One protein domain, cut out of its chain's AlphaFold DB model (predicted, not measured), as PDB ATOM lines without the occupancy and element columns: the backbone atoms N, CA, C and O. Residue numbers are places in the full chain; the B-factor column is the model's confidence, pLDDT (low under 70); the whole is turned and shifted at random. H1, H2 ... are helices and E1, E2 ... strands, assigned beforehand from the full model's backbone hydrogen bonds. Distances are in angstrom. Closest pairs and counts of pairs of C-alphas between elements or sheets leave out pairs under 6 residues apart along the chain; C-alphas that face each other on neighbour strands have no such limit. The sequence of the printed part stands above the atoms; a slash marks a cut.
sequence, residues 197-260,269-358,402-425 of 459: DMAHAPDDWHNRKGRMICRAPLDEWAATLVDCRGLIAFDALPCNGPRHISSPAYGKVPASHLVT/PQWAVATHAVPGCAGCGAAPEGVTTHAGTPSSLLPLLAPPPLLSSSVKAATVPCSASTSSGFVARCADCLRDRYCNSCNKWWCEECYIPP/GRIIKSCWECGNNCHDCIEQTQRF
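AT A GLANCE: This is residues 197 to 260, 269 to 358 and 402 to 425 of the 459 residues of an uncharacterized protein of Verticillium dahliae (UniProt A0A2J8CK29). Little regular structure: an elongated mass of loops surrounds the short strand pair E1 and E2, with a small head of hairpin E3 and E4 plus H5 at one end and H3 toward the other. The 178 printed residues include five helices and five strands, H1 H2 E1 H3 E2 H4 E3 E4 H5 E5, mixed class, 47 residues in named elements. It is compact, radius of gyration of the C-alphas 16.6 A, spanning 56 by 35 by 30 A.

IN THESE COORDINATES: Find C-alpha 404 at (121.759, -43.135, 41.451), where E3, residues 404 to 408, begins its 12.3 A. E4 is 412 to 415, H5 416 to 422, and E5 423 to 425, ending at (127.036, -24.398, 42.904). Look earlier for E1, 276 to 278; E2, 331 to 333; H1, 204 to 207; H2, 219 to 227, 13.6 A; H3, 315 to 319; H4, 335 to 338.

HOW THE PARTS SIT: In the antiparallel hairpin E3 and E4, N 407 and O 412 are 2.8 A apart. The closest C-alphas of E3 and H5, Ser 407 and Ile 419, are 5.9 A apart. In antiparallel E1 and E2, N 331 and O 278 are 2.8 A apart. H2 has 4 of 5 O i to N i+4 pairs within hydrogen-bond range.

THE WHOLE: Cuts leave C-alpha gaps of 12.9 A from 260 to 269 and 9.6 A from 358 to 402. Links H1 to H2, E1 to H3 and H3 to E2 are long. Seventeen residues have pLDDT under 70, among them 197 to 203.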
ATOM      1  N   ASP A 197     101.331 -44.402  66.162       58.16
ATOM      2  CA  ASP A 197     100.761 -43.047  66.051       58.16
ATOM      3  C   ASP A 197     100.294 -42.691  64.635       58.16
ATOM      4  O   ASP A 197      99.716 -41.627  64.406       58.16
ATOM      5  N   MET A 198     100.506 -43.574  63.654       50.00
ATOM      6  CA  MET A 198      99.922 -43.396  62.327       50.00
ATOM      7  C   MET A 198      98.467 -43.853  62.335       50.00
ATOM      8  O   MET A 198      98.083 -44.822  61.683       50.00
ATOM      9  N   ALA A 199      97.652 -43.085  63.059       44.72
ATOM     10  CA  ALA A 199      96.205 -43.152  62.998       44.72
ATOM     11  C   ALA A 199      95.686 -42.992  61.554       44.72
ATOM     12  O   ALA A 199      94.625 -43.524  61.252       44.72
ATOM     13  N   HIS A 200      96.419 -42.350  60.626       44.41
ATOM     14  CA  HIS A 200      95.924 -42.103  59.265       44.41
ATOM     15  C   HIS A 200      97.014 -42.053  58.182       44.41
ATOM     16  O   HIS A 200      97.456 -40.981  57.777       44.41
ATOM     17  N   ALA A 201      97.363 -43.205  57.620       52.91
ATOM     18  CA  ALA A 201      97.690 -43.269  56.196       52.91
ATOM     19  C   ALA A 201      97.082 -44.559  55.613       52.91
ATOM     20  O   ALA A 201      97.761 -45.585  55.519       52.91
ATOM     21  N   PRO A 202      95.759 -44.562  55.341       53.72
ATOM     22  CA  PRO A 202      95.104 -45.702  54.715       53.72
ATOM     23  C   PRO A 202      95.819 -46.060  53.408       53.72
ATOM     24  O   PRO A 202      96.222 -45.184  52.644       53.72
ATOM     25  N   ASP A 203      95.947 -47.361  53.146       59.41
ATOM     26  CA  ASP A 203      96.421 -47.913  51.872       59.41
ATOM     27  C   ASP A 203      97.900 -47.642  51.522       59.41
ATOM     28  O   ASP A 203      98.260 -47.654  50.342       59.41
ATOM     29  N   ASP A 204      98.772 -47.431  52.515       72.38
ATOM     30  CA  ASP A 204     100.170 -47.018  52.304       72.38
ATOM     31  C   ASP A 204     100.935 -47.891  51.293       72.38
ATOM     32  O   ASP A 204     101.600 -47.371  50.402       72.38
ATOM     33  N   TRP A 205     100.764 -49.212  51.323       87.19
ATOM     34  CA  TRP A 205     101.419 -50.095  50.351       87.19
ATOM     35  C   TRP A 205     100.972 -49.851  48.896       87.19
ATOM     36  O   TRP A 205     101.783 -49.899  47.967       87.19
ATOM     37  N   HIS A 206      99.687 -49.564  48.676       86.12
ATOM     38  CA  HIS A 206      99.106 -49.406  47.340       86.12
ATOM     39  C   HIS A 206      99.178 -47.971  46.815       86.12
ATOM     40  O   HIS A 206      99.441 -47.764  45.627       86.12
ATOM     41  N   ASN A 207      98.985 -46.975  47.674       83.31
ATOM     42  CA  ASN A 207      98.859 -45.577  47.265       83.31
ATOM     43  C   ASN A 207     100.140 -44.785  47.521       83.31
ATOM     44  O   ASN A 207     100.566 -44.011  46.663       83.31
ATOM     45  N   ARG A 208     100.810 -45.025  48.651       85.25
ATOM     46  CA  ARG A 208     102.087 -44.387  48.968       85.25
ATOM     47  C   ARG A 208     103.234 -45.181  48.345       85.25
ATOM     48  O   ARG A 208     103.147 -46.382  48.094       85.25
ATOM     49  N   LYS A 209     104.316 -44.480  48.016       90.31
ATOM     50  CA  LYS A 209     105.565 -45.086  47.549       90.31
ATOM     51  C   LYS A 209     106.717 -44.619  48.423       90.31
ATOM     52  O   LYS A 209     106.668 -43.540  49.008       90.31
ATOM     53  N   GLY A 210     107.734 -45.462  48.509       91.25
ATOM     54  CA  GLY A 210     108.903 -45.290  49.351       91.25
ATOM     55  C   GLY A 210     108.873 -46.188  50.579       91.25
ATOM     56  O   GLY A 210     108.432 -47.336  50.509       91.25
ATOM     57  N   ARG A 211     109.410 -45.694  51.692       89.25
ATOM     58  CA  ARG A 211     109.625 -46.488  52.904       89.25
ATOM     59  C   ARG A 211     108.325 -46.684  53.688       89.25
ATOM     60  O   ARG A 211     107.732 -45.707  54.132       89.25
ATOM     61  N   MET A 212     107.926 -47.941  53.872       88.19
ATOM     62  CA  MET A 212     106.728 -48.350  54.623       88.19
ATOM     63  C   MET A 212     107.056 -48.689  56.081       88.19
ATOM     64  O   MET A 212     106.262 -48.426  56.975       88.19
ATOM     65  N   ILE A 213     108.247 -49.244  56.329       87.88
ATOM     66  CA  ILE A 213     108.691 -49.647  57.670       87.88
ATOM     67  C   ILE A 213     109.838 -48.736  58.121       87.88
ATOM     68  O   ILE A 213     110.951 -48.787  57.584       87.88
ATOM     69  N   CYS A 214     109.562 -47.888  59.115       75.81
ATOM     70  CA  CYS A 214     110.503 -46.886  59.631       75.81
ATOM     71  C   CYS A 214     111.591 -47.473  60.543       75.81
ATOM     72  O   CYS A 214     112.704 -46.946  60.591       75.81
ATOM     73  N   ARG A 215     111.306 -48.571  61.248       81.38
ATOM     74  CA  ARG A 215     112.292 -49.293  62.061       81.38
ATOM     75  C   ARG A 215     112.884 -50.437  61.242       81.38
ATOM     76  O   ARG A 215     112.164 -51.108  60.515       81.38
ATOM     77  N   ALA A 216     114.197 -50.645  61.318       82.44
ATOM     78  CA  ALA A 216     114.796 -51.823  60.696       82.44
ATOM     79  C   ALA A 216     114.254 -53.082  61.405       82.44
ATOM     80  O   ALA A 216     114.395 -53.170  62.628       82.44
ATOM     81  N   PRO A 217     113.592 -54.006  60.687       87.12
ATOM     82  CA  PRO A 217     113.093 -55.233  61.293       87.12
ATOM     83  C   PRO A 217     114.268 -56.134  61.689       87.12
ATOM     84  O   PRO A 217     115.301 -56.122  61.022       87.12
ATOM     85  N   LEU A 218     114.112 -56.919  62.760       90.50
ATOM     86  CA  LEU A 218     115.078 -57.972  63.093       90.50
ATOM     87  C   LEU A 218     115.144 -59.034  61.986       90.50
ATOM     88  O   LEU A 218     114.131 -59.351  61.366       90.50
ATOM     89  N   ASP A 219     116.313 -59.648  61.816       85.75
ATOM     90  CA  ASP A 219     116.546 -60.666  60.783       85.75
ATOM     91  C   ASP A 219     115.603 -61.883  60.904       85.75
ATOM     92  O   ASP A 219     115.159 -62.432  59.895       85.75
ATOM     93  N   GLU A 220     115.220 -62.266  62.131       91.31
ATOM     94  CA  GLU A 220     114.304 -63.391  62.410       91.31
ATOM     95  C   GLU A 220     112.893 -63.189  61.826       91.31
ATOM     96  O   GLU A 220     112.200 -64.163  61.504       91.31
ATOM     97  N   TRP A 221     112.470 -61.936  61.622       95.25
ATOM     98  CA  TRP A 221     111.166 -61.644  61.031       95.25
ATOM     99  C   TRP A 221     111.065 -62.142  59.596       95.25
ATOM    100  O   TRP A 221     110.001 -62.595  59.185       95.25
ATOM    101  N   ALA A 222     112.156 -62.098  58.828       93.88
ATOM    102  CA  ALA A 222     112.128 -62.527  57.435       93.88
ATOM    103  C   ALA A 222     111.778 -64.019  57.307       93.88
ATOM    104  O   ALA A 222     110.922 -64.373  56.498       93.88
ATOM    105  N   ALA A 223     112.389 -64.870  58.138       93.06
ATOM    106  CA  ALA A 223     112.066 -66.295  58.203       93.06
ATOM    107  C   ALA A 223     110.635 -66.515  58.714       93.06
ATOM    108  O   ALA A 223     109.857 -67.231  58.090       93.06
ATOM    109  N   THR A 224     110.245 -65.808  59.780       96.25
ATOM    110  CA  THR A 224     108.894 -65.891  60.356       96.25
ATOM    111  C   THR A 224     107.801 -65.563  59.336       96.25
ATOM    112  O   THR A 224     106.817 -66.295  59.237       96.25
ATOM    113  N   LEU A 225     107.966 -64.503  58.536       95.62
ATOM    114  CA  LEU A 225     107.016 -64.135  57.478       95.62
ATOM    115  C   LEU A 225     106.894 -65.226  56.405       95.62
ATOM    116  O   LEU A 225     105.806 -65.442  55.869       95.62
ATOM    117  N   VAL A 226     107.996 -65.907  56.080       93.38
ATOM    118  CA  VAL A 226     108.003 -67.021  55.122       93.38
ATOM    119  C   VAL A 226     107.294 -68.243  55.707       93.38
ATOM    120  O   VAL A 226     106.423 -68.795  55.038       93.38
ATOM    121  N   ASP A 227     107.585 -68.612  56.956       93.88
ATOM    122  CA  ASP A 227     106.958 -69.750  57.648       93.88
ATOM    123  C   ASP A 227     105.450 -69.548  57.862       93.88
ATOM    124  O   ASP A 227     104.658 -70.488  57.802       93.88
ATOM    125  N   CYS A 228     105.031 -68.300  58.081       95.69
ATOM    126  CA  CYS A 228     103.630 -67.938  58.280       95.69
ATOM    127  C   CYS A 228     102.858 -67.704  56.971       95.69
ATOM    128  O   CYS A 228     101.648 -67.450  57.011       95.69
ATOM    129  N   ARG A 229     103.521 -67.766  55.810       92.56
ATOM    130  CA  ARG A 229     102.930 -67.414  54.512       92.56
ATOM    131  C   ARG A 229     101.693 -68.264  54.219       92.56
ATOM    132  O   ARG A 229     101.745 -69.488  54.198       92.56
ATOM    133  N   GLY A 230     100.567 -67.601  53.957       91.81
ATOM    134  CA  GLY A 230      99.285 -68.272  53.715       91.81
ATOM    135  C   GLY A 230      98.498 -68.647  54.977       91.81
ATOM    136  O   GLY A 230      97.345 -69.054  54.852       91.81
ATOM    137  N   LEU A 231      99.078 -68.485  56.171       94.44
ATOM    138  CA  LEU A 231      98.464 -68.841  57.457       94.44
ATOM    139  C   LEU A 231      98.136 -67.608  58.297       94.44
ATOM    140  O   LEU A 231      97.000 -67.465  58.756       94.44
ATOM    141  N   ILE A 232      99.124 -66.728  58.461       96.81
ATOM    142  CA  ILE A 232      99.010 -65.454  59.167       96.81
ATOM    143  C   ILE A 232      99.467 -64.359  58.205       96.81
ATOM    144  O   ILE A 232     100.572 -64.414  57.669       96.81
ATOM    145  N   ALA A 233      98.601 -63.380  57.961       97.00
ATOM    146  CA  ALA A 233      98.939 -62.178  57.211       97.00
ATOM    147  C   ALA A 233      99.548 -61.117  58.142       97.00
ATOM    148  O   ALA A 233      99.228 -61.069  59.329       97.00
ATOM    149  N   PHE A 234     100.403 -60.255  57.599       96.50
ATOM    150  CA  PHE A 234     101.091 -59.200  58.347       96.50
ATOM    151  C   PHE A 234     100.970 -57.866  57.616       96.50
ATOM    152  O   PHE A 234     100.732 -57.835  56.411       96.50
ATOM    153  N   ASP A 235     101.189 -56.759  58.320       93.88
ATOM    154  CA  ASP A 235     101.321 -55.413  57.737       93.88
ATOM    155  C   ASP A 235     102.674 -55.176  57.026       93.88
ATOM    156  O   ASP A 235     102.988 -54.064  56.593       93.88
ATOM    157  N   ALA A 236     103.452 -56.246  56.834       93.44
ATOM    158  CA  ALA A 236     104.659 -56.305  56.020       93.44
ATOM    159  C   ALA A 236     104.687 -57.566  55.145       93.44
ATOM    160  O   ALA A 236     103.950 -58.527  55.365       93.44
ATOM    161  N   LEU A 237     105.584 -57.571  54.158       93.56
ATOM    162  CA  LEU A 237     105.759 -58.673  53.214       93.56
ATOM    163  C   LEU A 237     107.201 -59.185  53.227       93.56
ATOM    164  O   LEU A 237     108.120 -58.400  53.473       93.56
ATOM    165  N   PRO A 238     107.449 -60.460  52.881       94.12
ATOM    166  CA  PRO A 238     108.782 -60.879  52.481       94.12
ATOM    167  C   PRO A 238     109.189 -60.152  51.190       94.12
ATOM    168  O   PRO A 238     108.384 -59.924  50.285       94.12
ATOM    169  N   CYS A 239     110.461 -59.783  51.094       93.50
ATOM    170  CA  CYS A 239     111.044 -59.214  49.891       93.50
ATOM    171  C   CYS A 239     111.072 -60.272  48.784       93.50
ATOM    172  O   CYS A 239     111.671 -61.337  48.938       93.50
ATOM    173  N   ASN A 240     110.473 -59.942  47.640       90.44
ATOM    174  CA  ASN A 240     110.464 -60.800  46.457       90.44
ATOM    175  C   ASN A 240     111.515 -60.374  45.424       90.44
ATOM    176  O   ASN A 240     111.407 -60.738  44.259       90.44
ATOM    177  N   GLY A 241     112.547 -59.622  45.812       91.31
ATOM    178  CA  GLY A 241     113.639 -59.296  44.893       91.31
ATOM    179  C   GLY A 241     114.455 -60.533  44.491       91.31
ATOM    180  O   GLY A 241     114.612 -61.437  45.310       91.31
ATOM    181  N   PRO A 242     115.039 -60.577  43.278       89.31
ATOM    182  CA  PRO A 242     115.671 -61.764  42.688       89.31
ATOM    183  C   PRO A 242     116.902 -62.277  43.451       89.31
ATOM    184  O   PRO A 242     117.436 -63.329  43.115       89.31
ATOM    185  N   ARG A 243     117.357 -61.555  44.483       85.94
ATOM    186  CA  ARG A 243     118.439 -61.973  45.384       85.94
ATOM    187  C   ARG A 243     117.987 -62.950  46.472       85.94
ATOM    188  O   ARG A 243     118.835 -63.619  47.050       85.94
ATOM    189  N   HIS A 244     116.690 -63.019  46.772       89.00
ATOM    190  CA  HIS A 244     116.153 -63.832  47.867       89.00
ATOM    191  C   HIS A 244     115.491 -65.101  47.340       89.00
ATOM    192  O   HIS A 244     114.792 -65.060  46.331       89.00
ATOM    193  N   ILE A 245     115.649 -66.213  48.060       86.50
ATOM    194  CA  ILE A 245     115.160 -67.541  47.642       86.50
ATOM    195  C   ILE A 245     113.625 -67.574  47.553       86.50
ATOM    196  O   ILE A 245     113.056 -68.288  46.734       86.50
ATOM    197  N   SER A 246     112.938 -66.759  48.357       80.00
ATOM    198  CA  SER A 246     111.476 -66.614  48.326       80.00
ATOM    199  C   SER A 246     110.940 -65.918  47.068       80.00
ATOM    200  O   SER A 246     109.723 -65.883  46.867       80.00
ATOM    201  N   SER A 247     111.817 -65.339  46.241       88.69
ATOM    202  CA  SER A 247     111.435 -64.591  45.048       88.69
ATOM    203  C   SER A 247     111.060 -65.509  43.879       88.69
ATOM    204  O   SER A 247     111.847 -66.378  43.503       88.69
ATOM    205  N   PRO A 248     109.946 -65.235  43.177       87.38
ATOM    206  CA  PRO A 248     109.647 -65.863  41.887       87.38
ATOM    207  C   PRO A 248     110.692 -65.587  40.792       87.38
ATOM    208  O   PRO A 248     110.704 -66.279  39.771       87.38
ATOM    209  N   ALA A 249     111.534 -64.565  40.972       87.25
ATOM    210  CA  ALA A 249     112.602 -64.169  40.059       87.25
ATOM    211  C   ALA A 249     113.984 -64.709  40.469       87.25
ATOM    212  O   ALA A 249     114.971 -64.451  39.775       87.25
ATOM    213  N   TYR A 250     114.072 -65.458  41.574       88.44
ATOM    214  CA  TYR A 250     115.323 -66.059  42.027       88.44
ATOM    215  C   TYR A 250     115.917 -66.972  40.945       88.44
ATOM    216  O   TYR A 250     115.217 -67.796  40.357       88.44
ATOM    217  N   GLY A 251     117.204 -66.785  40.640       83.88
ATOM    218  CA  GLY A 251     117.922 -67.539  39.603       83.88
ATOM    219  C   GLY A 251     117.561 -67.194  38.149       83.88
ATOM    220  O   GLY A 251     118.179 -67.739  37.240       83.88
ATOM    221  N   LYS A 252     116.597 -66.292  37.905       85.69
ATOM    222  CA  LYS A 252     116.196 -65.870  36.545       85.69
ATOM    223  C   LYS A 252     116.937 -64.629  36.051       85.69
ATOM    224  O   LYS A 252     116.983 -64.387  34.851       85.69
ATOM    225  N   VAL A 253     117.502 -63.843  36.967       82.50
ATOM    226  CA  VAL A 253     118.276 -62.641  36.641       82.50
ATOM    227  C   VAL A 253     119.769 -62.987  36.583       82.50
ATOM    228  O   VAL A 253     120.265 -63.609  37.527       82.50
ATOM    229  N   PRO A 254     120.507 -62.580  35.529       80.00
ATOM    230  CA  PRO A 254     121.943 -62.824  35.427       80.00
ATOM    231  C   PRO A 254     122.716 -62.285  36.634       80.00
ATOM    232  O   PRO A 254     122.485 -61.160  37.082       80.00
ATOM    233  N   ALA A 255     123.691 -63.057  37.122       74.19
ATOM    234  CA  ALA A 255     124.498 -62.679  38.284       74.19
ATOM    235  C   ALA A 255     125.243 -61.343  38.092       74.19
ATOM    236  O   ALA A 255     125.425 -60.604  39.054       74.19
ATOM    237  N   SER A 256     125.598 -60.986  36.853       70.56
ATOM    238  CA  SER A 256     126.216 -59.699  36.501       70.56
ATOM    239  C   SER A 256     125.353 -58.480  36.852       70.56
ATOM    240  O   SER A 256     125.889 -57.406  37.106       70.56
ATOM    241  N   HIS A 257     124.025 -58.629  36.878       71.94
ATOM    242  CA  HIS A 257     123.079 -57.549  37.186       71.94
ATOM    243  C   HIS A 257     122.752 -57.463  38.687       71.94
ATOM    244  O   HIS A 257     122.173 -56.484  39.178       71.94
ATOM    245  N   LEU A 258     123.136 -58.486  39.451       71.25
ATOM    246  CA  LEU A 258     123.042 -58.506  40.901       71.25
ATOM    247  C   LEU A 258     124.310 -57.854  41.459       71.25
ATOM    248  O   LEU A 258     125.255 -58.533  41.826       71.25
ATOM    249  N   VAL A 259     124.342 -56.518  41.501       62.03
ATOM    250  CA  VAL A 259     125.468 -55.747  42.068       62.03
ATOM    251  C   VAL A 259     125.785 -56.245  43.482       62.03
ATOM    252  O   VAL A 259     125.017 -55.991  44.411       62.03
ATOM    253  N   THR A 260     126.875 -56.976  43.663       55.25
ATOM    254  CA  THR A 260     127.367 -57.392  44.981       55.25
ATOM    255  C   THR A 260     128.457 -56.415  45.394       55.25
ATOM    256  O   THR A 260     129.298 -56.050  44.575       55.25
ATOM    257  N   PRO A 269     121.351 -62.537  53.308       62.75
ATOM    258  CA  PRO A 269     120.291 -63.219  54.025       62.75
ATOM    259  C   PRO A 269     119.324 -63.833  53.007       62.75
ATOM    260  O   PRO A 269     118.850 -63.172  52.073       62.75
ATOM    261  N   GLN A 270     119.081 -65.137  53.165       78.69
ATOM    262  CA  GLN A 270     118.269 -65.940  52.242       78.69
ATOM    263  C   GLN A 270     116.860 -65.357  52.066       78.69
ATOM    264  O   GLN A 270     116.269 -65.450  50.985       78.69
ATOM    265  N   TRP A 271     116.373 -64.690  53.113       89.25
ATOM    266  CA  TRP A 271     115.111 -63.973  53.177       89.25
ATOM    267  C   TRP A 271     115.349 -62.559  53.698       89.25
ATOM    268  O   TRP A 271     116.271 -62.321  54.471       89.25
ATOM    269  N   ALA A 272     114.495 -61.619  53.312       92.31
ATOM    270  CA  ALA A 272     114.479 -60.281  53.891       92.31
ATOM    271  C   ALA A 272     113.040 -59.780  53.991       92.31
ATOM    272  O   ALA A 272     112.188 -60.186  53.203       92.31
ATOM    273  N   VAL A 273     112.773 -58.864  54.917       94.25
ATOM    274  CA  VAL A 273     111.488 -58.157  54.989       94.25
ATOM    275  C   VAL A 273     111.495 -57.010  53.975       94.25
ATOM    276  O   VAL A 273     112.463 -56.251  53.877       94.25
ATOM    277  N   ALA A 274     110.424 -56.871  53.200       94.19
ATOM    278  CA  ALA A 274     110.217 -55.708  52.353       94.19
ATOM    279  C   ALA A 274     109.940 -54.487  53.234       94.19
ATOM    280  O   ALA A 274     108.986 -54.462  54.004       94.19
ATOM    281  N   THR A 275     110.775 -53.461  53.105       93.31
ATOM    282  CA  THR A 275     110.652 -52.213  53.871       93.31
ATOM    283  C   THR A 275     110.140 -51.060  53.018       93.31
ATOM    284  O   THR A 275     109.816 -50.002  53.557       93.31
ATOM    285  N   HIS A 276     110.069 -51.258  51.699       93.56
ATOM    286  CA  HIS A 276     109.661 -50.254  50.732       93.56
ATOM    287  C   HIS A 276     108.589 -50.793  49.785       93.56
ATOM    288  O   HIS A 276     108.667 -51.934  49.317       93.56
ATOM    289  N   ALA A 277     107.646 -49.917  49.454       94.38
ATOM    290  CA  ALA A 277     106.716 -50.069  48.347       94.38
ATOM    291  C   ALA A 277     107.173 -49.142  47.218       94.38
ATOM    292  O   ALA A 277     107.143 -47.922  47.360       94.38
ATOM    293  N   VAL A 278     107.616 -49.693  46.093       94.38
ATOM    294  CA  VAL A 278     108.068 -48.900  44.937       94.38
ATOM    295  C   VAL A 278     107.120 -49.101  43.750       94.38
ATOM    296  O   VAL A 278     106.389 -50.093  43.719       94.38
ATOM    297  N   PRO A 279     107.025 -48.146  42.805       93.62
ATOM    298  CA  PRO A 279     106.208 -48.334  41.605       93.62
ATOM    299  C   PRO A 279     106.847 -49.388  40.683       93.62
ATOM    300  O   PRO A 279     107.836 -50.025  41.038       93.62
ATOM    301  N   GLY A 280     106.321 -49.568  39.471       93.50
ATOM    302  CA  GLY A 280     107.082 -50.244  38.417       93.50
ATOM    303  C   GLY A 280     108.433 -49.557  38.162       93.50
ATOM    304  O   GLY A 280     108.597 -48.371  38.462       93.50
ATOM    305  N   CYS A 281     109.410 -50.296  37.631       94.62
ATOM    306  CA  CYS A 281     110.725 -49.757  37.277       94.62
ATOM    307  C   CYS A 281     110.586 -48.496  36.409       94.62
ATOM    308  O   CYS A 281     109.831 -48.484  35.442       94.62
ATOM    309  N   ALA A 282     111.362 -47.454  36.694       93.81
ATOM    310  CA  ALA A 282     111.327 -46.202  35.941       93.81
ATOM    311  C   ALA A 282     111.782 -46.350  34.475       93.81
ATOM    312  O   ALA A 282     111.449 -45.505  33.650       93.81
ATOM    313  N   GLY A 283     112.543 -47.402  34.151       91.00
ATOM    314  CA  GLY A 283     113.001 -47.693  32.790       91.00
ATOM    315  C   GLY A 283     111.990 -48.480  31.952       91.00
ATOM    316  O   GLY A 283     111.663 -48.065  30.844       91.00
ATOM    317  N   CYS A 284     111.507 -49.615  32.466       92.50
ATOM    318  CA  CYS A 284     110.642 -50.542  31.720       92.50
ATOM    319  C   CYS A 284     109.185 -50.604  32.210       92.50
ATOM    320  O   CYS A 284     108.370 -51.288  31.602       92.50
ATOM    321  N   GLY A 285     108.847 -49.945  33.319       92.25
ATOM    322  CA  GLY A 285     107.519 -49.987  33.944       92.25
ATOM    323  C   GLY A 285     107.207 -51.272  34.725       92.25
ATOM    324  O   GLY A 285     106.171 -51.338  35.380       92.25
ATOM    325  N   ALA A 286     108.085 -52.281  34.696       92.50
ATOM    326  CA  ALA A 286     107.857 -53.605  35.286       92.50
ATOM    327  C   ALA A 286     108.809 -53.912  36.460       92.50
ATOM    328  O   ALA A 286     109.624 -53.082  36.855       92.50
ATOM    329  N   ALA A 287     108.710 -55.116  37.022       94.12
ATOM    330  CA  ALA A 287     109.668 -55.677  37.976       94.12
ATOM    331  C   ALA A 287     109.881 -57.170  37.665       94.12
ATOM    332  O   ALA A 287     108.911 -57.817  37.263       94.12
ATOM    333  N   PRO A 288     111.090 -57.736  37.852       92.31
ATOM    334  CA  PRO A 288     111.363 -59.152  37.568       92.31
ATOM    335  C   PRO A 288     110.420 -60.133  38.280       92.31
ATOM    336  O   PRO A 288     110.076 -61.183  37.747       92.31
ATOM    337  N   GLU A 289     109.992 -59.788  39.488       91.88
ATOM    338  CA  GLU A 289     109.074 -60.563  40.322       91.88
ATOM    339  C   GLU A 289     107.590 -60.235  40.096       91.88
ATOM    340  O   GLU A 289     106.727 -60.849  40.722       91.88
ATOM    341  N   GLY A 290     107.291 -59.287  39.206       92.56
ATOM    342  CA  GLY A 290     105.946 -58.777  38.956       92.56
ATOM    343  C   GLY A 290     105.532 -57.631  39.883       92.56
ATOM    344  O   GLY A 290     106.234 -57.251  40.819       92.56
ATOM    345  N   VAL A 291     104.369 -57.049  39.586       92.31
ATOM    346  CA  VAL A 291     103.769 -55.957  40.363       92.31
ATOM    347  C   VAL A 291     102.583 -56.508  41.150       92.31
ATOM    348  O   VAL A 291     101.662 -57.088  40.572       92.31
ATOM    349  N   THR A 292     102.584 -56.299  42.462       92.31
ATOM    350  CA  THR A 292     101.488 -56.687  43.348       92.31
ATOM    351  C   THR A 292     100.302 -55.754  43.141       92.31
ATOM    352  O   THR A 292     100.430 -54.532  43.228       92.31
ATOM    353  N   THR A 293      99.127 -56.329  42.894       91.12
ATOM    354  CA  THR A 293      97.857 -55.601  42.757       91.12
ATOM    355  C   THR A 293      96.796 -56.233  43.648       91.12
ATOM    356  O   THR A 293      96.785 -57.452  43.817       91.12
ATOM    357  N   HIS A 294      95.889 -55.424  44.200       87.75
ATOM    358  CA  HIS A 294      94.829 -55.920  45.082       87.75
ATOM    359  C   HIS A 294      93.894 -56.912  44.361       87.75
ATOM    360  O   HIS A 294      93.587 -57.970  44.897       87.75
ATOM    361  N   ALA A 295      93.483 -56.610  43.124       85.50
ATOM    362  CA  ALA A 295      92.550 -57.457  42.374       85.50
ATOM    363  C   ALA A 295      93.165 -58.786  41.893       85.50
ATOM    364  O   ALA A 295      92.453 -59.779  41.775       85.50
ATOM    365  N   GLY A 296      94.471 -58.808  41.601       84.25
ATOM    366  CA  GLY A 296      95.161 -59.980  41.051       84.25
ATOM    367  C   GLY A 296      95.856 -60.867  42.086       84.25
ATOM    368  O   GLY A 296      96.357 -61.930  41.726       84.25
ATOM    369  N   THR A 297      95.912 -60.449  43.354       89.69
ATOM    370  CA  THR A 297      96.679 -61.139  44.401       89.69
ATOM    371  C   THR A 297      95.748 -61.649  45.501       89.69
ATOM    372  O   THR A 297      94.924 -60.885  46.001       89.69
ATOM    373  N   PRO A 298      95.864 -62.920  45.929       92.00
ATOM    374  CA  PRO A 298      95.111 -63.431  47.070       92.00
ATOM    375  C   PRO A 298      95.355 -62.608  48.341       92.00
ATOM    376  O   PRO A 298      96.495 -62.253  48.635       92.00
ATOM    377  N   SER A 299      94.316 -62.397  49.155       91.62
ATOM    378  CA  SER A 299      94.412 -61.633  50.414       91.62
ATOM    379  C   SER A 299      95.463 -62.169  51.391       91.62
ATOM    380  O   SER A 299      95.993 -61.415  52.190       91.62
ATOM    381  N   SER A 300      95.805 -63.460  51.332       89.31
ATOM    382  CA  SER A 300      96.852 -64.056  52.175       89.31
ATOM    383  C   SER A 300      98.283 -63.677  51.772       89.31
ATOM    384  O   SER A 300      99.222 -63.988  52.503       89.31
ATOM    385  N   LEU A 301      98.454 -63.048  50.608       90.19
ATOM    386  CA  LEU A 301      99.733 -62.570  50.074       90.19
ATOM    387  C   LEU A 301      99.795 -61.036  49.990       90.19
ATOM    388  O   LEU A 301     100.794 -60.495  49.520       90.19
ATOM    389  N   LEU A 302      98.733 -60.350  50.413       93.50
ATOM    390  CA  LEU A 302      98.673 -58.895  50.495       93.50
ATOM    391  C   LEU A 302      99.067 -58.429  51.903       93.50
ATOM    392  O   LEU A 302      98.802 -59.140  52.876       93.50
ATOM    393  N   PRO A 303      99.687 -57.243  52.027       94.25
ATOM    394  CA  PRO A 303      99.977 -56.671  53.328       94.25
ATOM    395  C   PRO A 303      98.671 -56.222  53.978       94.25
ATOM    396  O   PRO A 303      97.772 -55.708  53.304       94.25
ATOM    397  N   LEU A 304      98.574 -56.386  55.292       93.69
ATOM    398  CA  LEU A 304      97.488 -55.797  56.058       93.69
ATOM    399  C   LEU A 304      97.546 -54.275  55.960       93.69
ATOM    400  O   LEU A 304      98.614 -53.665  56.029       93.69
ATOM    401  N   LEU A 305      96.373 -53.673  55.820       91.31
ATOM    402  CA  LEU A 305      96.189 -52.236  55.744       91.31
ATOM    403  C   LEU A 305      95.646 -51.734  57.079       91.31
ATOM    404  O   LEU A 305      94.796 -52.374  57.706       91.31
ATOM    405  N   ALA A 306      96.184 -50.602  57.523       86.25
ATOM    406  CA  ALA A 306      95.704 -49.897  58.699       86.25
ATOM    407  C   ALA A 306      94.587 -48.907  58.307       86.25
ATOM    408  O   ALA A 306      94.650 -48.321  57.221       86.25
ATOM    409  N   PRO A 307      93.608 -48.660  59.194       88.50
ATOM    410  CA  PRO A 307      93.408 -49.323  60.488       88.50
ATOM    411  C   PRO A 307      92.825 -50.749  60.351       88.50
ATOM    412  O   PRO A 307      92.230 -51.065  59.318       88.50
ATOM    413  N   PRO A 308      92.944 -51.611  61.385       90.44
ATOM    414  CA  PRO A 308      92.231 -52.887  61.426       90.44
ATOM    415  C   PRO A 308      90.717 -52.707  61.203       90.44
ATOM    416  O   PRO A 308      90.135 -51.764  61.747       90.44
ATOM    417  N   PRO A 309      90.034 -53.595  60.455       92.25
ATOM    418  CA  PRO A 309      88.615 -53.410  60.172       92.25
ATOM    419  C   PRO A 309      87.756 -53.478  61.443       92.25
ATOM    420  O   PRO A 309      87.833 -54.426  62.228       92.25
ATOM    421  N   LEU A 310      86.875 -52.491  61.615       91.25
ATOM    422  CA  LEU A 310      85.955 -52.424  62.759       91.25
ATOM    423  C   LEU A 310      84.856 -53.489  62.679       91.25
ATOM    424  O   LEU A 310      84.485 -54.111  63.673       91.25
ATOM    425  N   LEU A 311      84.333 -53.707  61.472       92.06
ATOM    426  CA  LEU A 311      83.124 -54.493  61.244       92.06
ATOM    427  C   LEU A 311      83.392 -55.916  60.733       92.06
ATOM    428  O   LEU A 311      82.452 -56.665  60.456       92.06
ATOM    429  N   SER A 312      84.656 -56.324  60.622       93.44
ATOM    430  CA  SER A 312      85.058 -57.655  60.164       93.44
ATOM    431  C   SER A 312      86.370 -58.072  60.821       93.44
ATOM    432  O   SER A 312      87.256 -57.252  61.007       93.44
ATOM    433  N   SER A 313      86.531 -59.364  61.096       94.75
ATOM    434  CA  SER A 313      87.788 -59.939  61.603       94.75
ATOM    435  C   SER A 313      88.423 -60.877  60.571       94.75
ATOM    436  O   SER A 313      89.002 -61.913  60.899       94.75
ATOM    437  N   SER A 314      88.239 -60.557  59.285       95.50
ATOM    438  CA  SER A 314      88.743 -61.346  58.159       95.50
ATOM    439  C   SER A 314      89.967 -60.695  57.516       95.50
ATOM    440  O   SER A 314      90.021 -59.479  57.353       95.50
ATOM    441  N   VAL A 315      90.914 -61.524  57.065       95.75
ATOM    442  CA  VAL A 315      92.096 -61.068  56.310       95.75
ATOM    443  C   VAL A 315      91.688 -60.345  55.026       95.75
ATOM    444  O   VAL A 315      92.307 -59.360  54.643       95.75
ATOM    445  N   LYS A 316      90.599 -60.783  54.381       94.62
ATOM    446  CA  LYS A 316      90.066 -60.112  53.192       94.62
ATOM    447  C   LYS A 316      89.704 -58.660  53.495       94.62
ATOM    448  O   LYS A 316      90.202 -57.776  52.822       94.62
ATOM    449  N   ALA A 317      88.902 -58.400  54.528       93.25
ATOM    450  CA  ALA A 317      88.562 -57.026  54.902       93.25
ATOM    451  C   ALA A 317      89.799 -56.209  55.314       93.25
ATOM    452  O   ALA A 317      89.869 -55.025  55.019       93.25
ATOM    453  N   ALA A 318      90.782 -56.852  55.950       93.50
ATOM    454  CA  ALA A 318      92.014 -56.222  56.420       93.50
ATOM    455  C   ALA A 318      93.044 -55.906  55.317       93.50
ATOM    456  O   ALA A 318      94.058 -55.280  55.603       93.50
ATOM    457  N   THR A 319      92.818 -56.344  54.076       92.81
ATOM    458  CA  THR A 319      93.741 -56.153  52.936       92.81
ATOM    459  C   THR A 319      93.115 -55.369  51.785       92.81
ATOM    460  O   THR A 319      93.767 -55.153  50.765       92.81
ATOM    461  N   VAL A 320      91.855 -54.945  51.930       89.19
ATOM    462  CA  VAL A 320      91.126 -54.189  50.905       89.19
ATOM    463  C   VAL A 320      91.464 -52.704  51.030       89.19
ATOM    464  O   VAL A 320      91.185 -52.124  52.080       89.19
ATOM    465  N   PRO A 321      92.011 -52.072  49.975       84.75
ATOM    466  CA  PRO A 321      92.232 -50.637  49.966       84.75
ATOM    467  C   PRO A 321      90.915 -49.867  50.055       84.75
ATOM    468  O   PRO A 321      89.926 -50.250  49.423       84.75
ATOM    469  N   CYS A 322      90.914 -48.743  50.766       73.81
ATOM    470  CA  CYS A 322      89.759 -47.852  50.874       73.81
ATOM    471  C   CYS A 322      89.295 -47.355  49.489       73.81
ATOM    472  O   CYS A 322      88.097 -47.297  49.215       73.81
ATOM    473  N   SER A 323      90.241 -47.084  48.581       71.62
ATOM    474  CA  SER A 323      89.972 -46.732  47.173       71.62
ATOM    475  C   SER A 323      90.372 -47.850  46.205       71.62
ATOM    476  O   SER A 323      91.245 -47.683  45.352       71.62
ATOM    477  N   ALA A 324      89.733 -49.016  46.322       63.41
ATOM    478  CA  ALA A 324      90.045 -50.193  45.502       63.41
ATOM    479  C   ALA A 324      89.935 -49.967  43.974       63.41
ATOM    480  O   ALA A 324      90.568 -50.690  43.209       63.41
ATOM    481  N   SER A 325      89.160 -48.976  43.512       62.00
ATOM    482  CA  SER A 325      89.007 -48.645  42.085       62.00
ATOM    483  C   SER A 325      90.174 -47.845  41.495       62.00
ATOM    484  O   SER A 325      90.359 -47.861  40.281       62.00
ATOM    485  N   THR A 326      90.975 -47.168  42.325       64.75
ATOM    486  CA  THR A 326      92.112 -46.331  41.893       64.75
ATOM    487  C   THR A 326      93.453 -46.795  42.465       64.75
ATOM    488  O   THR A 326      94.476 -46.160  42.213       64.75
ATOM    489  N   SER A 327      93.471 -47.882  43.246       67.19
ATOM    490  CA  SER A 327      94.680 -48.369  43.912       67.19
ATOM    491  C   SER A 327      95.736 -48.794  42.892       67.19
ATOM    492  O   SER A 327      95.509 -49.707  42.093       67.19
ATOM    493  N   SER A 328      96.906 -48.155  42.937       80.88
ATOM    494  CA  SER A 328      98.023 -48.524  42.069       80.88
ATOM    495  C   SER A 328      98.694 -49.818  42.542       80.88
ATOM    496  O   SER A 328      98.670 -50.175  43.726       80.88
ATOM    497  N   GLY A 329      99.301 -50.544  41.604       89.00
ATOM    498  CA  GLY A 329     100.176 -51.655  41.949       89.00
ATOM    499  C   GLY A 329     101.452 -51.175  42.643       89.00
ATOM    500  O   GLY A 329     101.855 -50.012  42.528       89.00
ATOM    501  N   PHE A 330     102.112 -52.075  43.359       93.62
ATOM    502  CA  PHE A 330     103.406 -51.799  43.974       93.62
ATOM    503  C   PHE A 330     104.329 -53.009  43.882       93.62
ATOM    504  O   PHE A 330     103.901 -54.137  43.655       93.62
ATOM    505  N   VAL A 331     105.613 -52.759  44.081       94.81
ATOM    506  CA  VAL A 331     106.658 -53.772  44.153       94.81
ATOM    507  C   VAL A 331     107.259 -53.704  45.553       94.81
ATOM    508  O   VAL A 331     107.658 -52.634  46.016       94.81
ATOM    509  N   ALA A 332     107.285 -54.840  46.251       94.19
ATOM    510  CA  ALA A 332     107.763 -54.938  47.627       94.19
ATOM    511  C   ALA A 332     109.251 -55.313  47.656       94.19
ATOM    512  O   ALA A 332     109.621 -56.440  47.311       94.19
ATOM    513  N   ARG A 333     110.115 -54.389  48.091       93.31
ATOM    514  CA  ARG A 333     111.570 -54.616  48.172       93.31
ATOM    515  C   ARG A 333     112.137 -54.251  49.544       93.31
ATOM    516  O   ARG A 333     111.682 -53.323  50.211       93.31
ATOM    517  N   CYS A 334     113.159 -54.989  49.970       93.69
ATOM    518  CA  CYS A 334     114.008 -54.614  51.098       93.69
ATOM    519  C   CYS A 334     114.991 -53.508  50.683       93.69
ATOM    520  O   CYS A 334     115.236 -53.286  49.493       93.69
ATOM    521  N   ALA A 335     115.591 -52.843  51.672       90.44
ATOM    522  CA  ALA A 335     116.572 -51.786  51.434       90.44
ATOM    523  C   ALA A 335     117.787 -52.284  50.626       90.44
ATOM    524  O   ALA A 335     118.263 -51.578  49.743       90.44
ATOM    525  N   ASP A 336     118.235 -53.522  50.847       89.12
ATOM    526  CA  ASP A 336     119.381 -54.092  50.126       89.12
ATOM    527  C   ASP A 336     119.096 -54.329  48.646       89.12
ATOM    528  O   ASP A 336     119.938 -54.064  47.792       89.12
ATOM    529  N   CYS A 337     117.881 -54.767  48.316       90.62
ATOM    530  CA  CYS A 337     117.457 -54.902  46.928       90.62
ATOM    531  C   CYS A 337     117.309 -53.549  46.219       90.62
ATOM    532  O   CYS A 337     117.377 -53.501  44.991       90.62
ATOM    533  N   LEU A 338     117.079 -52.467  46.956       91.75
ATOM    534  CA  LEU A 338     116.965 -51.114  46.407       91.75
ATOM    535  C   LEU A 338     118.280 -50.336  46.443       91.75
ATOM    536  O   LEU A 338     118.351 -49.245  45.872       91.75
ATOM    537  N   ARG A 339     119.314 -50.888  47.085       87.56
ATOM    538  CA  ARG A 339     120.619 -50.251  47.237       87.56
ATOM    539  C   ARG A 339     121.147 -49.803  45.878       87.56
ATOM    540  O   ARG A 339     121.157 -50.579  44.927       87.56
ATOM    541  N   ASP A 340     121.514 -48.526  45.809       86.06
ATOM    542  CA  ASP A 340     122.015 -47.825  44.621       86.06
ATOM    543  C   ASP A 340     121.068 -47.807  43.413       86.06
ATOM    544  O   ASP A 340     121.449 -47.374  42.337       86.06
ATOM    545  N   ARG A 341     119.810 -48.226  43.566       91.19
ATOM    546  CA  ARG A 341     118.831 -48.305  42.468       91.19
ATOM    547  C   ARG A 341     117.544 -47.558  42.750       91.19
ATOM    548  O   ARG A 341     116.602 -47.663  41.974       91.19
ATOM    549  N   TYR A 342     117.491 -46.830  43.854       93.62
ATOM    550  CA  TYR A 342     116.315 -46.136  44.348       93.62
ATOM    551  C   TYR A 342     116.627 -44.662  44.602       93.62
ATOM    552  O   TYR A 342     117.680 -44.327  45.142       93.62
ATOM    553  N   CYS A 343     115.709 -43.791  44.191       93.56
ATOM    554  CA  CYS A 343     115.776 -42.356  44.423       93.56
ATOM    555  C   CYS A 343     114.925 -41.977  45.640       93.56
ATOM    556  O   CYS A 343     113.706 -42.161  45.625       93.56
ATOM    557  N   ASN A 344     115.551 -41.384  46.654       91.81
ATOM    558  CA  ASN A 344     114.886 -40.967  47.885       91.81
ATOM    559  C   ASN A 344     113.910 -39.800  47.676       91.81
ATOM    560  O   ASN A 344     112.917 -39.715  48.392       91.81
ATOM    561  N   SER A 345     114.165 -38.915  46.708       90.56
ATOM    562  CA  SER A 345     113.320 -37.738  46.472       90.56
ATOM    563  C   SER A 345     112.039 -38.039  45.696       90.56
ATOM    564  O   SER A 345     111.011 -37.436  45.977       90.56
ATOM    565  N   CYS A 346     112.074 -38.938  44.707       92.38
ATOM    566  CA  CYS A 346     110.911 -39.201  43.844       92.38
ATOM    567  C   CYS A 346     110.375 -40.635  43.915       92.38
ATOM    568  O   CYS A 346     109.448 -40.976  43.182       92.38
ATOM    569  N   ASN A 347     110.954 -41.487  44.767       93.88
ATOM    570  CA  ASN A 347     110.596 -42.898  44.956       93.88
ATOM    571  C   ASN A 347     110.704 -43.773  43.689       93.88
ATOM    572  O   ASN A 347     110.276 -44.932  43.693       93.88
ATOM    573  N   LYS A 348     111.268 -43.244  42.594       94.06
ATOM    574  CA  LYS A 348     111.591 -44.021  41.393       94.06
ATOM    575  C   LYS A 348     112.697 -45.016  41.713       94.06
ATOM    576  O   LYS A 348     113.611 -44.724  42.485       94.06
ATOM    577  N   TRP A 349     112.642 -46.164  41.056       94.94
ATOM    578  CA  TRP A 349     113.685 -47.173  41.146       94.94
ATOM    579  C   TRP A 349     113.942 -47.824  39.787       94.94
ATOM    580  O   TRP A 349     113.110 -47.730  38.882       94.94
ATOM    581  N   TRP A 350     115.083 -48.492  39.653       93.62
ATOM    582  CA  TRP A 350     115.479 -49.209  38.445       93.62
ATOM    583  C   TRP A 350     115.689 -50.691  38.757       93.62
ATOM    584  O   TRP A 350     116.404 -51.041  39.697       93.62
ATOM    585  N   CYS A 351     115.068 -51.568  37.967       92.81
ATOM    586  CA  CYS A 351     115.286 -53.006  38.079       92.81
ATOM    587  C   CYS A 351     116.719 -53.389  37.695       92.81
ATOM    588  O   CYS A 351     117.452 -52.608  37.090       92.81
ATOM    589  N   GLU A 352     117.091 -54.620  38.030       90.06
ATOM    590  CA  GLU A 352     118.404 -55.210  37.776       90.06
ATOM    591  C   GLU A 352     118.883 -55.027  36.321       90.06
ATOM    592  O   GLU A 352     120.055 -54.749  36.107       90.06
ATOM    593  N   GLU A 353     117.986 -55.125  35.335       87.75
ATOM    594  CA  GLU A 353     118.314 -54.970  33.907       87.75
ATOM    595  C   GLU A 353     118.367 -53.513  33.431       87.75
ATOM    596  O   GLU A 353     119.115 -53.184  32.516       87.75
ATOM    597  N   CYS A 354     117.555 -52.631  34.021       90.19
ATOM    598  CA  CYS A 354     117.489 -51.219  33.624       90.19
ATOM    599  C   CYS A 354     118.524 -50.349  34.344       90.19
ATOM    600  O   CYS A 354     118.754 -49.206  33.941       90.19
ATOM    601  N   TYR A 355     119.087 -50.842  35.445       87.44
ATOM    602  CA  TYR A 355     120.076 -50.123  36.228       87.44
ATOM    603  C   TYR A 355     121.454 -50.198  35.571       87.44
ATOM    604  O   TYR A 355     121.939 -51.279  35.243       87.44
ATOM    605  N   ILE A 356     122.108 -49.045  35.433       78.06
ATOM    606  CA  ILE A 356     123.477 -48.970  34.926       78.06
ATOM    607  C   ILE A 356     124.374 -48.675  36.126       78.06
ATOM    608  O   ILE A 356     124.362 -47.536  36.611       78.06
ATOM    609  N   PRO A 357     125.146 -49.658  36.625       69.69
ATOM    610  CA  PRO A 357     126.062 -49.405  37.720       69.69
ATOM    611  C   PRO A 357     127.060 -48.313  37.315       69.69
ATOM    612  O   PRO A 357     127.452 -48.232  36.146       69.69
ATOM    613  N   PRO A 358     127.489 -47.454  38.253       63.47
ATOM    614  CA  PRO A 358     128.642 -46.605  38.026       63.47
ATOM    615  C   PRO A 358     129.843 -47.535  37.846       63.47
ATOM    616  O   PRO A 358     130.394 -48.053  38.813       63.47
ATOM    617  N   GLY A 402     119.980 -44.640  34.137       63.00
ATOM    618  CA  GLY A 402     119.488 -45.118  35.437       63.00
ATOM    619  C   GLY A 402     120.594 -45.222  36.485       63.00
ATOM    620  O   GLY A 402     120.902 -46.315  36.938       63.00
ATOM    621  N   ARG A 403     121.224 -44.094  36.814       81.25
ATOM    622  CA  ARG A 403     122.317 -43.945  37.766       81.25
ATOM    623  C   ARG A 403     121.785 -43.203  38.987       81.25
ATOM    624  O   ARG A 403     121.155 -42.152  38.859       81.25
ATOM    625  N   ILE A 404     122.061 -43.752  40.162       87.00
ATOM    626  CA  ILE A 404     121.759 -43.135  41.451       87.00
ATOM    627  C   ILE A 404     123.066 -42.658  42.068       87.00
ATOM    628  O   ILE A 404     124.052 -43.392  42.081       87.00
ATOM    629  N   ILE A 405     123.081 -41.422  42.557       84.50
ATOM    630  CA  ILE A 405     124.257 -40.812  43.182       84.50
ATOM    631  C   ILE A 405     123.819 -40.145  44.488       84.50
ATOM    632  O   ILE A 405     122.677 -39.703  44.632       84.50
ATOM    633  N   LYS A 406     124.728 -40.073  45.461       85.81
ATOM    634  CA  LYS A 406     124.509 -39.310  46.690       85.81
ATOM    635  C   LYS A 406     124.401 -37.815  46.355       85.81
ATOM    636  O   LYS A 406     125.325 -37.248  45.787       85.81
ATOM    637  N   SER A 407     123.272 -37.202  46.708       84.19
ATOM    638  CA  SER A 407     122.955 -35.792  46.439       84.19
ATOM    639  C   SER A 407     123.524 -34.878  47.529       84.19
ATOM    640  O   SER A 407     124.471 -34.137  47.300       84.19
ATOM    641  N   CYS A 408     123.020 -35.002  48.760       86.06
ATOM    642  CA  CYS A 408     123.611 -34.407  49.958       86.06
ATOM    643  C   CYS A 408     123.428 -35.356  51.155       86.06
ATOM    644  O   CYS A 408     122.833 -36.428  51.013       86.06
ATOM    645  N   TRP A 409     123.955 -34.992  52.326       83.81
ATOM    646  CA  TRP A 409     123.857 -35.824  53.532       83.81
ATOM    647  C   TRP A 409     122.414 -36.135  53.943       83.81
ATOM    648  O   TRP A 409     122.134 -37.276  54.292       83.81
ATOM    649  N   GLU A 410     121.509 -35.166  53.821       84.94
ATOM    650  CA  GLU A 410     120.101 -35.315  54.210       84.94
ATOM    651  C   GLU A 410     119.223 -35.875  53.079       84.94
ATOM    652  O   GLU A 410     118.402 -36.757  53.308       84.94
ATOM    653  N   CYS A 411     119.436 -35.450  51.823       84.56
ATOM    654  CA  CYS A 411     118.697 -35.989  50.670       84.56
ATOM    655  C   CYS A 411     119.040 -37.462  50.389       84.56
ATOM    656  O   CYS A 411     118.245 -38.183  49.783       84.56
ATOM    657  N   GLY A 412     120.248 -37.905  50.748       87.38
ATOM    658  CA  GLY A 412     120.743 -39.240  50.432       87.38
ATOM    659  C   GLY A 412     120.873 -39.492  48.925       87.38
ATOM    660  O   GLY A 412     121.299 -38.621  48.160       87.38
ATOM    661  N   ASN A 413     120.529 -40.709  48.507       90.06
ATOM    662  CA  ASN A 413     120.713 -41.221  47.151       90.06
ATOM    663  C   ASN A 413     119.569 -40.797  46.223       90.06
ATOM    664  O   ASN A 413     118.404 -41.053  46.519       90.06
ATOM    665  N   ASN A 414     119.896 -40.162  45.096       91.12
ATOM    666  CA  ASN A 414     118.914 -39.601  44.171       91.12
ATOM    667  C   ASN A 414     119.274 -39.856  42.706       91.12
ATOM    668  O   ASN A 414     120.435 -40.065  42.353       91.12
ATOM    669  N   CYS A 415     118.253 -39.847  41.851       91.56
ATOM    670  CA  CYS A 415     118.438 -39.882  40.406       91.56
ATOM    671  C   CYS A 415     118.919 -38.525  39.883       91.56
ATOM    672  O   CYS A 415     118.739 -37.500  40.543       91.56
ATOM    673  N   HIS A 416     119.478 -38.528  38.672       89.69
ATOM    674  CA  HIS A 416     120.024 -37.336  38.018       89.69
ATOM    675  C   HIS A 416     119.050 -36.152  38.024       89.69
ATOM    676  O   HIS A 416     119.395 -35.094  38.535       89.69
ATOM    677  N   ASP A 417     117.805 -36.361  37.588       90.94
ATOM    678  CA  ASP A 417     116.792 -35.299  37.515       90.94
ATOM    679  C   ASP A 417     116.547 -34.622  38.878       90.94
ATOM    680  O   ASP A 417     116.407 -33.405  38.967       90.94
ATOM    681  N   CYS A 418     116.514 -35.396  39.970       91.94
ATOM    682  CA  CYS A 418     116.321 -34.849  41.316       91.94
ATOM    683  C   CYS A 418     117.567 -34.106  41.810       91.94
ATOM    684  O   CYS A 418     117.448 -33.106  42.520       91.94
ATOM    685  N   ILE A 419     118.761 -34.569  41.436       89.69
ATOM    686  CA  ILE A 419     120.020 -33.878  41.739       89.69
ATOM    687  C   ILE A 419     120.071 -32.545  40.992       89.69
ATOM    688  O   ILE A 419     120.295 -31.522  41.625       89.69
ATOM    689  N   GLU A 420     119.773 -32.521  39.693       89.38
ATOM    690  CA  GLU A 420     119.717 -31.285  38.898       89.38
ATOM    691  C   GLU A 420     118.693 -30.292  39.442       89.38
ATOM    692  O   GLU A 420     118.911 -29.084  39.410       89.38
ATOM    693  N   GLN A 421     117.580 -30.772  39.994       89.56
ATOM    694  CA  GLN A 421     116.574 -29.898  40.588       89.56
ATOM    695  C   GLN A 421     117.014 -29.310  41.931       89.56
ATOM    696  O   GLN A 421     116.654 -28.168  42.212       89.56
ATOM    697  N   THR A 422     117.809 -30.030  42.727       89.50
ATOM    698  CA  THR A 422     118.080 -29.677  44.135       89.50
ATOM    699  C   THR A 422     119.502 -29.199  44.425       89.50
ATOM    700  O   THR A 422     119.695 -28.402  45.343       89.50
ATOM    701  N   GLN A 423     120.505 -29.643  43.669       90.25
ATOM    702  CA  GLN A 423     121.909 -29.286  43.882       90.25
ATOM    703  C   GLN A 423     122.314 -28.094  43.012       90.25
ATOM    704  O   GLN A 423     121.996 -28.018  41.825       90.25
ATOM    705  N   ARG A 424     123.023 -27.137  43.607       91.19
ATOM    706  CA  ARG A 424     123.534 -25.925  42.954       91.19
ATOM    707  C   ARG A 424     124.993 -25.705  43.338       91.19
ATOM    708  O   ARG A 424     125.451 -26.223  44.350       91.19
ATOM    709  N   PHE A 425     125.702 -24.893  42.561       91.94
ATOM    710  CA  PHE A 425     127.036 -24.398  42.904       91.94
ATOM    711  C   PHE A 425     126.962 -22.910  43.234       91.94
ATOM    712  O   PHE A 425     126.353 -22.127  42.503       91.94
TER     713      PHE A 425